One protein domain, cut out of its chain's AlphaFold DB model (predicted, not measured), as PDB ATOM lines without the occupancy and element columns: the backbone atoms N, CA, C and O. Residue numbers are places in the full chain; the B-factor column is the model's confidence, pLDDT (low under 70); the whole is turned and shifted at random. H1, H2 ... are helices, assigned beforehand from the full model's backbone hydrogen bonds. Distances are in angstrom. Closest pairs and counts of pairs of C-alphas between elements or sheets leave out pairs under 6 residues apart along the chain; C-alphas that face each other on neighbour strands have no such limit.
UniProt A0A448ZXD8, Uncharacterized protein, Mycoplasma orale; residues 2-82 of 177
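What this domain is: This is residues 2 to 82 of the 177 residues of an uncharacterized protein of Mycoplasma orale (UniProt A0A448ZXD8). H1 and H4 lie side by side; H2 crosses H4 and leads to H3, making a frame that residues 58 to 61 close. The 81 printed residues include four named helices, H1 to H4 in order, and no named strand: all helix, compact, radius of gyration of the C-alphas 13.1 A, spans 38 by 30 by 17 A.

How they stand to each other: Start at H1, residues 3 to 20; it touches H4, residues 62 to 80, at a shallow tilt of 9 degrees, the same way, closest C-alphas Val 17 and Lys 70, 5.3 A. H2, residues 23 to 37, touches H4 with residues 29 to 33 alone, closest C-alphas Phe 29 and Tyr 76, 6.7 A, at a steep tilt of 68 degrees, only just short of perpendicular. Its residues 31 to 35 alone touch H3, residues 44 to 57, closest C-alphas Leu 34 and Ala 47, 6.7 A, at a steep tilt of 56 degrees. H3 is apart from H1 and H4. O i to N i+4 pairs within hydrogen-bond range are 11 of 14 in H1, 9 of 11 in H2, 8 of 10 in H3 and 13 of 15 in H4.

Where its parts are: Find C-alpha 3 at (79.585, 110.946, 88.643); H1 runs 24.8 A from there. H2 spans 21.7 A, H3 20.0 A, and H4 26.2 A to C-alpha 80 at (58.442, 84.661, 82.598).

The domain as a whole: The farthest C-alphas, Thr 2 and Asp 82, are 39.1 A apart. The printed part has no cut, and no link is long. Look for pLDDT under 70 at residues 2 to 4 and 41 to 45.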
ATOM      1  N   THR A   2      83.917 108.692  88.407       56.25
ATOM      2  CA  THR A   2      83.318 110.036  88.461       56.25
ATOM      3  C   THR A   2      81.791 109.913  88.424       56.25
ATOM      4  O   THR A   2      81.267 108.837  88.131       56.25
ATOM      5  N   ASP A   3      81.054 110.978  88.736       61.94
ATOM      6  CA  ASP A   3      79.585 110.946  88.643       61.94
ATOM      7  C   ASP A   3      79.099 110.742  87.193       61.94
ATOM      8  O   ASP A   3      78.126 110.026  86.971       61.94
ATOM      9  N   LEU A   4      79.871 111.216  86.204       62.62
ATOM     10  CA  LEU A   4      79.626 110.982  84.774       62.62
ATOM     11  C   LEU A   4      79.698 109.487  84.397       62.62
ATOM     12  O   LEU A   4      78.875 108.991  83.630       62.62
ATOM     13  N   ASP A   5      80.641 108.738  84.986       73.69
ATOM     14  CA  ASP A   5      80.733 107.284  84.787       73.69
ATOM     15  C   ASP A   5      79.500 106.563  85.359       73.69
ATOM     16  O   ASP A   5      79.097 105.512  84.859       73.69
ATOM     17  N   ARG A   6      78.902 107.091  86.436       74.00
ATOM     18  CA  ARG A   6      77.739 106.477  87.094       74.00
ATOM     19  C   ARG A   6      76.466 106.675  86.283       74.00
ATOM     20  O   ARG A   6      75.727 105.706  86.116       74.00
ATOM     21  N   GLU A   7      76.239 107.875  85.755       78.69
ATOM     22  CA  GLU A   7      75.105 108.165  84.866       78.69
ATOM     23  C   GLU A   7      75.163 107.309  83.602       78.69
ATOM     24  O   GLU A   7      74.200 106.611  83.287       78.69
ATOM     25  N   GLN A   8      76.325 107.231  82.947       83.38
ATOM     26  CA  GLN A   8      76.488 106.383  81.765       83.38
ATOM     27  C   GLN A   8      76.239 104.901  82.061       83.38
ATOM     28  O   GLN A   8      75.660 104.195  81.232       83.38
ATOM     29  N   LEU A   9      76.675 104.402  83.221       80.38
ATOM     30  CA  LEU A   9      76.419 103.019  83.619       80.38
ATOM     31  C   LEU A   9      74.932 102.763  83.895       80.38
ATOM     32  O   LEU A   9      74.410 101.706  83.527       80.38
ATOM     33  N   PHE A  10      74.247 103.721  84.517       82.69
ATOM     34  CA  PHE A  10      72.814 103.640  84.765       82.69
ATOM     35  C   PHE A  10      72.028 103.625  83.450       82.69
ATOM     36  O   PHE A  10      71.309 102.661  83.183       82.69
ATOM     37  N   GLU A  11      72.223 104.629  82.597       85.19
ATOM     38  CA  GLU A  11      71.471 104.797  81.349       85.19
ATOM     39  C   GLU A  11      71.711 103.658  80.357       85.19
ATOM     40  O   GLU A  11      70.770 103.125  79.770       85.19
ATOM     41  N   ASN A  12      72.965 103.235  80.180       86.75
ATOM     42  CA  ASN A  12      73.300 102.265  79.137       86.75
ATOM     43  C   ASN A  12      73.072 100.810  79.554       86.75
ATOM     44  O   ASN A  12      72.969  99.934  78.679       86.75
ATOM     45  N   TYR A  13      73.008 100.528  80.860       87.38
ATOM     46  CA  TYR A  13      72.946  99.154  81.355       87.38
ATOM     47  C   TYR A  13      71.811  98.870  82.329       87.38
ATOM     48  O   TYR A  13      71.067  97.922  82.081       87.38
ATOM     49  N   TRP A  14      71.648  99.657  83.394       88.44
ATOM     50  CA  TRP A  14      70.597  99.396  84.384       88.44
ATOM     51  C   TRP A  14      69.202  99.745  83.865       88.44
ATOM     52  O   TRP A  14      68.296  98.921  83.947       88.44
ATOM     53  N   LEU A  15      69.038 100.915  83.249       89.00
ATOM     54  CA  LEU A  15      67.756 101.346  82.700       89.00
ATOM     55  C   LEU A  15      67.194 100.342  81.662       89.00
ATOM     56  O   LEU A  15      66.017  99.995  81.741       89.00
ATOM     57  N   PRO A  16      68.004  99.758  80.752       92.44
ATOM     58  CA  PRO A  16      67.565  98.642  79.916       92.44
ATOM     59  C   PRO A  16      67.074  97.410  80.683       92.44
ATOM     60  O   PRO A  16      66.164  96.738  80.205       92.44
ATOM     61  N   VAL A  17      67.654  97.089  81.844       92.44
ATOM     62  CA  VAL A  17      67.180  95.983  82.695       92.44
ATOM     63  C   VAL A  17      65.793  96.303  83.244       92.44
ATOM     64  O   VAL A  17      64.897  95.472  83.106       92.44
ATOM     65  N   GLU A  18      65.594  97.505  83.789       90.69
ATOM     66  CA  GLU A  18      64.297  97.955  84.322       90.69
ATOM     67  C   GLU A  18      63.212  98.042  83.248       90.69
ATOM     68  O   GLU A  18      62.057  97.718  83.509       90.69
ATOM     69  N   ASN A  19      63.577  98.425  82.026       92.81
ATOM     70  CA  ASN A  19      62.643  98.460  80.903       92.81
ATOM     71  C   ASN A  19      62.301  97.060  80.372       92.81
ATOM     72  O   ASN A  19      61.259  96.879  79.748       92.81
ATOM     73  N   THR A  20      63.176  96.075  80.591       93.12
ATOM     74  CA  THR A  20      62.967  94.692  80.135       93.12
ATOM     75  C   THR A  20      62.135  93.888  81.133       93.12
ATOM     76  O   THR A  20      61.332  93.056  80.723       93.12
ATOM     77  N   ILE A  21      62.328  94.106  82.438       93.19
ATOM     78  CA  ILE A  21      61.703  93.323  83.510       93.19
ATOM     79  C   ILE A  21      60.753  94.197  84.321       93.19
ATOM     80  O   ILE A  21      61.147  95.231  84.851       93.19
ATOM     81  N   ALA A  22      59.512  93.735  84.494       90.88
ATOM     82  CA  ALA A  22      58.537  94.406  85.346       90.88
ATOM     83  C   ALA A  22      59.077  94.613  86.775       90.88
ATOM     84  O   ALA A  22      59.746  93.741  87.337       90.88
ATOM     85  N   LYS A  23      58.764  95.766  87.382       88.44
ATOM     86  CA  LYS A  23      59.332  96.183  88.678       88.44
ATOM     87  C   LYS A  23      59.125  95.158  89.798       88.44
ATOM     88  O   LYS A  23      60.018  94.967  90.618       88.44
ATOM     89  N   ASP A  24      57.988  94.464  89.814       91.06
ATOM     90  CA  ASP A  24      57.666  93.425  90.800       91.06
ATOM     91  C   ASP A  24      58.472  92.125  90.608       91.06
ATOM     92  O   ASP A  24      58.545  91.311  91.526       91.06
ATOM     93  N   LYS A  25      59.107  91.937  89.444       92.31
ATOM     94  CA  LYS A  25      59.937  90.770  89.094       92.31
ATOM     95  C   LYS A  25      61.437  91.036  89.135       92.31
ATOM     96  O   LYS A  25      62.212  90.085  89.027       92.31
ATOM     97  N   LEU A  26      61.867  92.287  89.316       90.50
ATOM     98  CA  LEU A  26      63.289  92.644  89.368       90.50
ATOM     99  C   LEU A  26      64.026  91.925  90.503       90.50
ATOM    100  O   LEU A  26      65.116  91.399  90.289       90.50
ATOM    101  N   ASN A  27      63.420  91.845  91.689       89.50
ATOM    102  CA  ASN A  27      64.025  91.145  92.823       89.50
ATOM    103  C   ASN A  27      64.194  89.646  92.541       89.50
ATOM    104  O   ASN A  27      65.271  89.098  92.779       89.50
ATOM    105  N   ASP A  28      63.173  89.002  91.968       91.12
ATOM    106  CA  ASP A  28      63.233  87.590  91.580       91.12
ATOM    107  C   ASP A  28      64.329  87.352  90.534       91.12
ATOM    108  O   ASP A  28      65.135  86.427  90.669       91.12
ATOM    109  N   PHE A  29      64.415  88.226  89.525       93.69
ATOM    110  CA  PHE A  29      65.464  88.182  88.509       93.69
ATOM    111  C   PHE A  29      66.860  88.249  89.135       93.69
ATOM    112  O   PHE A  29      67.704  87.393  88.855       93.69
ATOM    113  N   VAL A  30      67.105  89.233  90.006       89.94
ATOM    114  CA  VAL A  30      68.403  89.398  90.669       89.94
ATOM    115  C   VAL A  30      68.735  88.157  91.491       89.94
ATOM    116  O   VAL A  30      69.846  87.645  91.383       89.94
ATOM    117  N   LEU A  31      67.789  87.602  92.251       88.19
ATOM    118  CA  LEU A  31      68.015  86.375  93.023       88.19
ATOM    119  C   LEU A  31      68.378  85.182  92.128       88.19
ATOM    120  O   LEU A  31      69.347  84.473  92.414       88.19
ATOM    121  N   VAL A  32      67.656  84.975  91.026       90.12
ATOM    122  CA  VAL A  32      67.945  83.904  90.056       90.12
ATOM    123  C   VAL A  32      69.322  84.101  89.414       90.12
ATOM    124  O   VAL A  32      70.088  83.141  89.298       90.12
ATOM    125  N   TYR A  33      69.684  85.336  89.064       90.88
ATOM    126  CA  TYR A  33      71.010  85.682  88.549       90.88
ATOM    127  C   TYR A  33      72.125  85.404  89.567       90.88
ATOM    128  O   TYR A  33      73.158  84.823  89.220       90.88
ATOM    129  N   LEU A  34      71.919  85.754  90.837       87.56
ATOM    130  CA  LEU A  34      72.881  85.474  91.902       87.56
ATOM    131  C   LEU A  34      73.057  83.968  92.122       87.56
ATOM    132  O   LEU A  34      74.190  83.501  92.227       87.56
ATOM    133  N   LEU A  35      71.967  83.195  92.121       83.81
ATOM    134  CA  LEU A  35      72.016  81.730  92.211       83.81
ATOM    135  C   LEU A  35      72.763  81.103  91.030       83.81
ATOM    136  O   LEU A  35      73.464  80.108  91.204       83.81
ATOM    137  N   PHE A  36      72.631  81.690  89.844       86.50
ATOM    138  CA  PHE A  36      73.364  81.274  88.655       86.50
ATOM    139  C   PHE A  36      74.867  81.557  88.763       86.50
ATOM    140  O   PHE A  36      75.678  80.677  88.477       86.50
ATOM    141  N   LYS A  37      75.263  82.761  89.197       84.50
ATOM    142  CA  LYS A  37      76.686  83.121  89.340       84.50
ATOM    143  C   LYS A  37      77.349  82.448  90.546       84.50
ATOM    144  O   LYS A  37      78.551  82.196  90.512       84.50
ATOM    145  N   MET A  38      76.585  82.146  91.596       81.31
ATOM    146  CA  MET A  38      77.077  81.605  92.867       81.31
ATOM    147  C   MET A  38      76.183  80.460  93.386       81.31
ATOM    148  O   MET A  38      75.521  80.585  94.416       81.31
ATOM    149  N   PRO A  39      76.188  79.284  92.746       72.69
ATOM    150  CA  PRO A  39      75.316  78.167  93.134       72.69
ATOM    151  C   PRO A  39      75.619  77.584  94.529       72.69
ATOM    152  O   PRO A  39      74.819  76.824  95.089       72.69
ATOM    153  N   ASP A  40      76.793  77.892  95.087       70.06
ATOM    154  CA  ASP A  40      77.251  77.446  96.406       70.06
ATOM    155  C   ASP A  40      76.950  78.445  97.533       70.06
ATOM    156  O   ASP A  40      77.054  78.069  98.700       70.06
ATOM    157  N   SER A  41      76.512  79.673  97.226       65.19
ATOM    158  CA  SER A  41      76.100  80.621  98.264       65.19
ATOM    159  C   SER A  41      74.751  80.197  98.844       65.19
ATOM    160  O   SER A  41      73.703  80.324  98.206       65.19
ATOM    161  N   ALA A  42      74.789  79.634 100.049       51.19
ATOM    162  CA  ALA A  42      73.601  79.239 100.784       51.19
ATOM    163  C   ALA A  42      72.814  80.478 101.259       51.19
ATOM    164  O   ALA A  42      73.379  81.399 101.841       51.19
ATOM    165  N   ALA A  43      71.496  80.419 101.046       55.03
ATOM    166  CA  ALA A  43      70.443  81.343 101.478       55.03
ATOM    167  C   ALA A  43      70.295  82.683 100.722       55.03
ATOM    168  O   ALA A  43      71.179  83.535 100.714       55.03
ATOM    169  N   GLU A  44      69.076  82.899 100.208       58.91
ATOM    170  CA  GLU A  44      68.550  84.185  99.711       58.91
ATOM    171  C   GLU A  44      68.860  85.345 100.669       58.91
ATOM    172  O   GLU A  44      69.228  86.429 100.227       58.91
ATOM    173  N   LYS A  45      68.816  85.083 101.988       64.69
ATOM    174  CA  LYS A  45      69.059  86.075 103.047       64.69
ATOM    175  C   LYS A  45      70.429  86.761 102.959       64.69
ATOM    176  O   LYS A  45      70.531  87.925 103.323       64.69
ATOM    177  N   ASN A  46      71.457  86.074 102.450       71.75
ATOM    178  CA  ASN A  46      72.827  86.601 102.365       71.75
ATOM    179  C   ASN A  46      73.354  86.677 100.923       71.75
ATOM    180  O   ASN A  46      74.555  86.887 100.720       71.75
ATOM    181  N   ALA A  47      72.488  86.510  99.918       71.12
ATOM    182  CA  ALA A  47      72.897  86.445  98.516       71.12
ATOM    183  C   ALA A  47      73.647  87.715  98.081       71.12
ATOM    184  O   ALA A  47      74.728  87.622  97.504       71.12
ATOM    185  N   TYR A  48      73.139  88.896  98.448       73.31
ATOM    186  CA  TYR A  48      73.768  90.177  98.111       73.31
ATOM    187  C   TYR A  48      75.147  90.361  98.763       73.31
ATOM    188  O   TYR A  48      76.119  90.703  98.094       73.31
ATOM    189  N   GLN A  49      75.265  90.079 100.066       81.12
ATOM    190  CA  GLN A  49      76.547  90.185 100.777       81.12
ATOM    191  C   GLN A  49      77.583  89.205 100.220       81.12
ATOM    192  O   GLN A  49      78.756  89.545 100.068       81.12
ATOM    193  N   THR A  50      77.146  87.989  99.885       79.75
ATOM    194  CA  THR A  50      78.013  86.975  99.279       79.75
ATOM    195  C   THR A  50      78.449  87.393  97.880       79.75
ATOM    196  O   THR A  50      79.617  87.228  97.534       79.75
ATOM    197  N   PHE A  51      77.549  88.010  97.112       81.25
ATOM    198  CA  PHE A  51      77.850  88.533  95.784       81.25
ATOM    199  C   PHE A  51      78.872  89.656  95.838       81.25
ATOM    200  O   PHE A  51      79.843  89.623  95.089       81.25
ATOM    201  N   LYS A  52      78.721  90.597  96.773       82.19
ATOM    202  CA  LYS A  52      79.691  91.677  96.963       82.19
ATOM    203  C   LYS A  52      81.092  91.127  97.249       82.19
ATOM    204  O   LYS A  52      82.037  91.477  96.550       82.19
ATOM    205  N   LYS A  53      81.208  90.176  98.186       85.31
ATOM    206  CA  LYS A  53      82.481  89.492  98.485       85.31
ATOM    207  C   LYS A  53      83.042  88.742  97.275       85.31
ATOM    208  O   LYS A  53      84.251  88.719  97.072       85.31
ATOM    209  N   PHE A  54      82.182  88.108  96.479       82.06
ATOM    210  CA  PHE A  54      82.580  87.423  95.250       82.06
ATOM    211  C   PHE A  54      83.134  88.402  94.207       82.06
ATOM    212  O   PHE A  54      84.188  88.135  93.634       82.06
ATOM    213  N   VAL A  55      82.465  89.533  93.991       84.44
ATOM    214  CA  VAL A  55      82.899  90.596  93.073       84.44
ATOM    215  C   VAL A  55      84.245  91.170  93.507       84.44
ATOM    216  O   VAL A  55      85.164  91.225  92.693       84.44
ATOM    217  N   GLU A  56      84.388  91.508  94.791       85.44
ATOM    218  CA  GLU A  56      85.633  92.024  95.372       85.44
ATOM    219  C   GLU A  56      86.780  91.015  95.222       85.44
ATOM    220  O   GLU A  56      87.854  91.357  94.728       85.44
ATOM    221  N   LYS A  57      86.542  89.742  95.570       86.50
ATOM    222  CA  LYS A  57      87.549  88.674  95.482       86.50
ATOM    223  C   LYS A  57      88.029  88.421  94.051       86.50
ATOM    224  O   LYS A  57      89.196  88.097  93.859       86.50
ATOM    225  N   ASN A  58      87.136  88.510  93.067       82.38
ATOM    226  CA  ASN A  58      87.454  88.247  91.661       82.38
ATOM    227  C   ASN A  58      87.788  89.524  90.872       82.38
ATOM    228  O   ASN A  58      87.990  89.430  89.665       82.38
ATOM    229  N   GLN A  59      87.837  90.690  91.530       87.06
ATOM    230  CA  GLN A  59      88.116  91.992  90.911       87.06
ATOM    231  C   GLN A  59      87.216  92.290  89.695       87.06
ATOM    232  O   GLN A  59      87.657  92.857  88.697       87.06
ATOM    233  N   ILE A  60      85.942  91.894  89.773       84.88
ATOM    234  CA  ILE A  60      84.975  92.091  88.686       84.88
ATOM    235  C   ILE A  60      84.551  93.561  88.662       84.88
ATOM    236  O   ILE A  60      84.187  94.129  89.693       84.88
ATOM    237  N   SER A  61      84.567  94.181  87.483       87.12
ATOM    238  CA  SER A  61      84.160  95.581  87.343       87.12
ATOM    239  C   SER A  61      82.636  95.760  87.428       87.12
ATOM    240  O   SER A  61      81.864  94.901  86.997       87.12
ATOM    241  N   ASN A  62      82.180  96.921  87.912       84.25
ATOM    242  CA  ASN A  62      80.748  97.266  87.930       84.25
ATOM    243  C   ASN A  62      80.123  97.220  86.528       84.25
ATOM    244  O   ASN A  62      78.995  96.756  86.370       84.25
ATOM    245  N   LYS A  63      80.873  97.657  85.510       87.19
ATOM    246  CA  LYS A  63      80.452  97.604  84.106       87.19
ATOM    247  C   LYS A  63      80.172  96.170  83.660       87.19
ATOM    248  O   LYS A  63      79.110  95.904  83.114       87.19
ATOM    249  N   GLU A  64      81.078  95.241  83.959       88.38
ATOM    250  CA  GLU A  64      80.913  93.828  83.608       88.38
ATOM    251  C   GLU A  64      79.686  93.205  84.296       88.38
ATOM    252  O   GLU A  64      78.953  92.418  83.694       88.38
ATOM    253  N   ILE A  65      79.417  93.565  85.554       89.06
ATOM    254  CA  ILE A  65      78.218  93.099  86.268       89.06
ATOM    255  C   ILE A  65      76.956  93.604  85.574       89.06
ATOM    256  O   ILE A  65      76.035  92.823  85.334       89.06
ATOM    257  N   LEU A  66      76.919  94.891  85.245       90.19
ATOM    258  CA  LEU A  66      75.777  95.529  84.600       90.19
ATOM    259  C   LEU A  66      75.550  95.008  83.170       90.19
ATOM    260  O   LEU A  66      74.408  94.776  82.780       90.19
ATOM    261  N   GLU A  67      76.615  94.722  82.422       91.56
ATOM    262  CA  GLU A  67      76.555  94.041  81.122       91.56
ATOM    263  C   GLU A  67      75.941  92.649  81.233       91.56
ATOM    264  O   GLU A  67      75.038  92.298  80.468       91.56
ATOM    265  N   ASN A  68      76.382  91.868  82.221       92.50
ATOM    266  CA  ASN A  68      75.794  90.565  82.499       92.50
ATOM    267  C   ASN A  68      74.310  90.704  82.868       92.50
ATOM    268  O   ASN A  68      73.483  90.005  82.291       92.50
ATOM    269  N   LEU A  69      73.950  91.608  83.782       93.69
ATOM    270  CA  LEU A  69      72.554  91.820  84.182       93.69
ATOM    271  C   LEU A  69      71.673  92.189  82.983       93.69
ATOM    272  O   LEU A  69      70.631  91.570  82.795       93.69
ATOM    273  N   LYS A  70      72.125  93.106  82.122       94.75
ATOM    274  CA  LYS A  70      71.430  93.478  80.878       94.75
ATOM    275  C   LYS A  70      71.256  92.305  79.917       94.75
ATOM    276  O   LYS A  70      70.245  92.216  79.227       94.75
ATOM    277  N   LYS A  71      72.240  91.412  79.825       95.31
ATOM    278  CA  LYS A  71      72.144  90.212  78.985       95.31
ATOM    279  C   LYS A  71      71.144  89.210  79.561       95.31
ATOM    280  O   LYS A  71      70.224  88.797  78.863       95.31
ATOM    281  N   TYR A  72      71.306  88.833  80.828       96.25
ATOM    282  CA  TYR A  72      70.470  87.807  81.454       96.25
ATOM    283  C   TYR A  72      69.044  88.292  81.740       96.25
ATOM    284  O   TYR A  72      68.148  87.455  81.834       96.25
ATOM    285  N   SER A  73      68.793  89.606  81.817       96.69
ATOM    286  CA  SER A  73      67.428  90.142  81.915       96.69
ATOM    287  C   SER A  73      66.600  89.796  80.679       96.69
ATOM    288  O   SER A  73      65.435  89.439  80.816       96.69
ATOM    289  N   LYS A  74      67.204  89.792  79.482       95.81
ATOM    290  CA  LYS A  74      66.525  89.366  78.248       95.81
ATOM    291  C   LYS A  74      66.087  87.906  78.326       95.81
ATOM    292  O   LYS A  74      64.933  87.605  78.055       95.81
ATOM    293  N   TYR A  75      66.974  87.014  78.767       96.44
ATOM    294  CA  TYR A  75      66.643  85.592  78.912       96.44
ATOM    295  C   TYR A  75      65.570  85.382  79.973       96.44
ATOM    296  O   TYR A  75      64.600  84.665  79.752       96.44
ATOM    297  N   TYR A  76      65.712  86.055  81.116       97.38
ATOM    298  CA  TYR A  76      64.739  85.958  82.193       97.38
ATOM    299  C   TYR A  76      63.356  86.428  81.746       97.38
ATOM    300  O   TYR A  76      62.372  85.767  82.072       97.38
ATOM    301  N   ASN A  77      63.281  87.507  80.959       96.25
ATOM    302  CA  ASN A  77      62.026  88.005  80.406       96.25
ATOM    303  C   ASN A  77      61.287  86.920  79.615       96.25
ATOM    304  O   ASN A  77      60.109  86.699  79.857       96.25
ATOM    305  N   VAL A  78      61.994  86.192  78.751       96.06
ATOM    306  CA  VAL A  78      61.440  85.094  77.936       96.06
ATOM    307  C   VAL A  78      61.029  83.896  78.806       96.06
ATOM    308  O   VAL A  78      60.137  83.123  78.469       96.06
ATOM    309  N   PHE A  79      61.648  83.708  79.973       96.50
ATOM    310  CA  PHE A  79      61.235  82.641  80.888       96.50
ATOM    311  C   PHE A  79      59.891  82.956  81.545       96.50
ATOM    312  O   PHE A  79      59.085  82.047  81.758       96.50
ATOM    313  N   ILE A  80      59.642  84.228  81.868       95.75
ATOM    314  CA  ILE A  80      58.442  84.661  82.598       95.75
ATOM    315  C   ILE A  80      57.319  85.191  81.694       95.75
ATOM    316  O   ILE A  80      56.170  85.179  82.127       95.75
ATOM    317  N   ASN A  81      57.626  85.567  80.453       94.81
ATOM    318  CA  ASN A  81      56.711  86.088  79.438       94.81
ATOM    319  C   ASN A  81      56.931  85.359  78.105       94.81
ATOM    320  O   ASN A  81      57.985  84.769  77.898       94.81
ATOM    321  N   ASP A  82      55.962  85.404  77.194       92.19
ATOM    322  CA  ASP A  82      56.185  84.933  75.822       92.19
ATOM    323  C   ASP A  82      56.938  85.983  74.997       92.19
ATOM    324  O   ASP A  82      56.744  87.189  75.169       92.19
TER     325      ASP A  82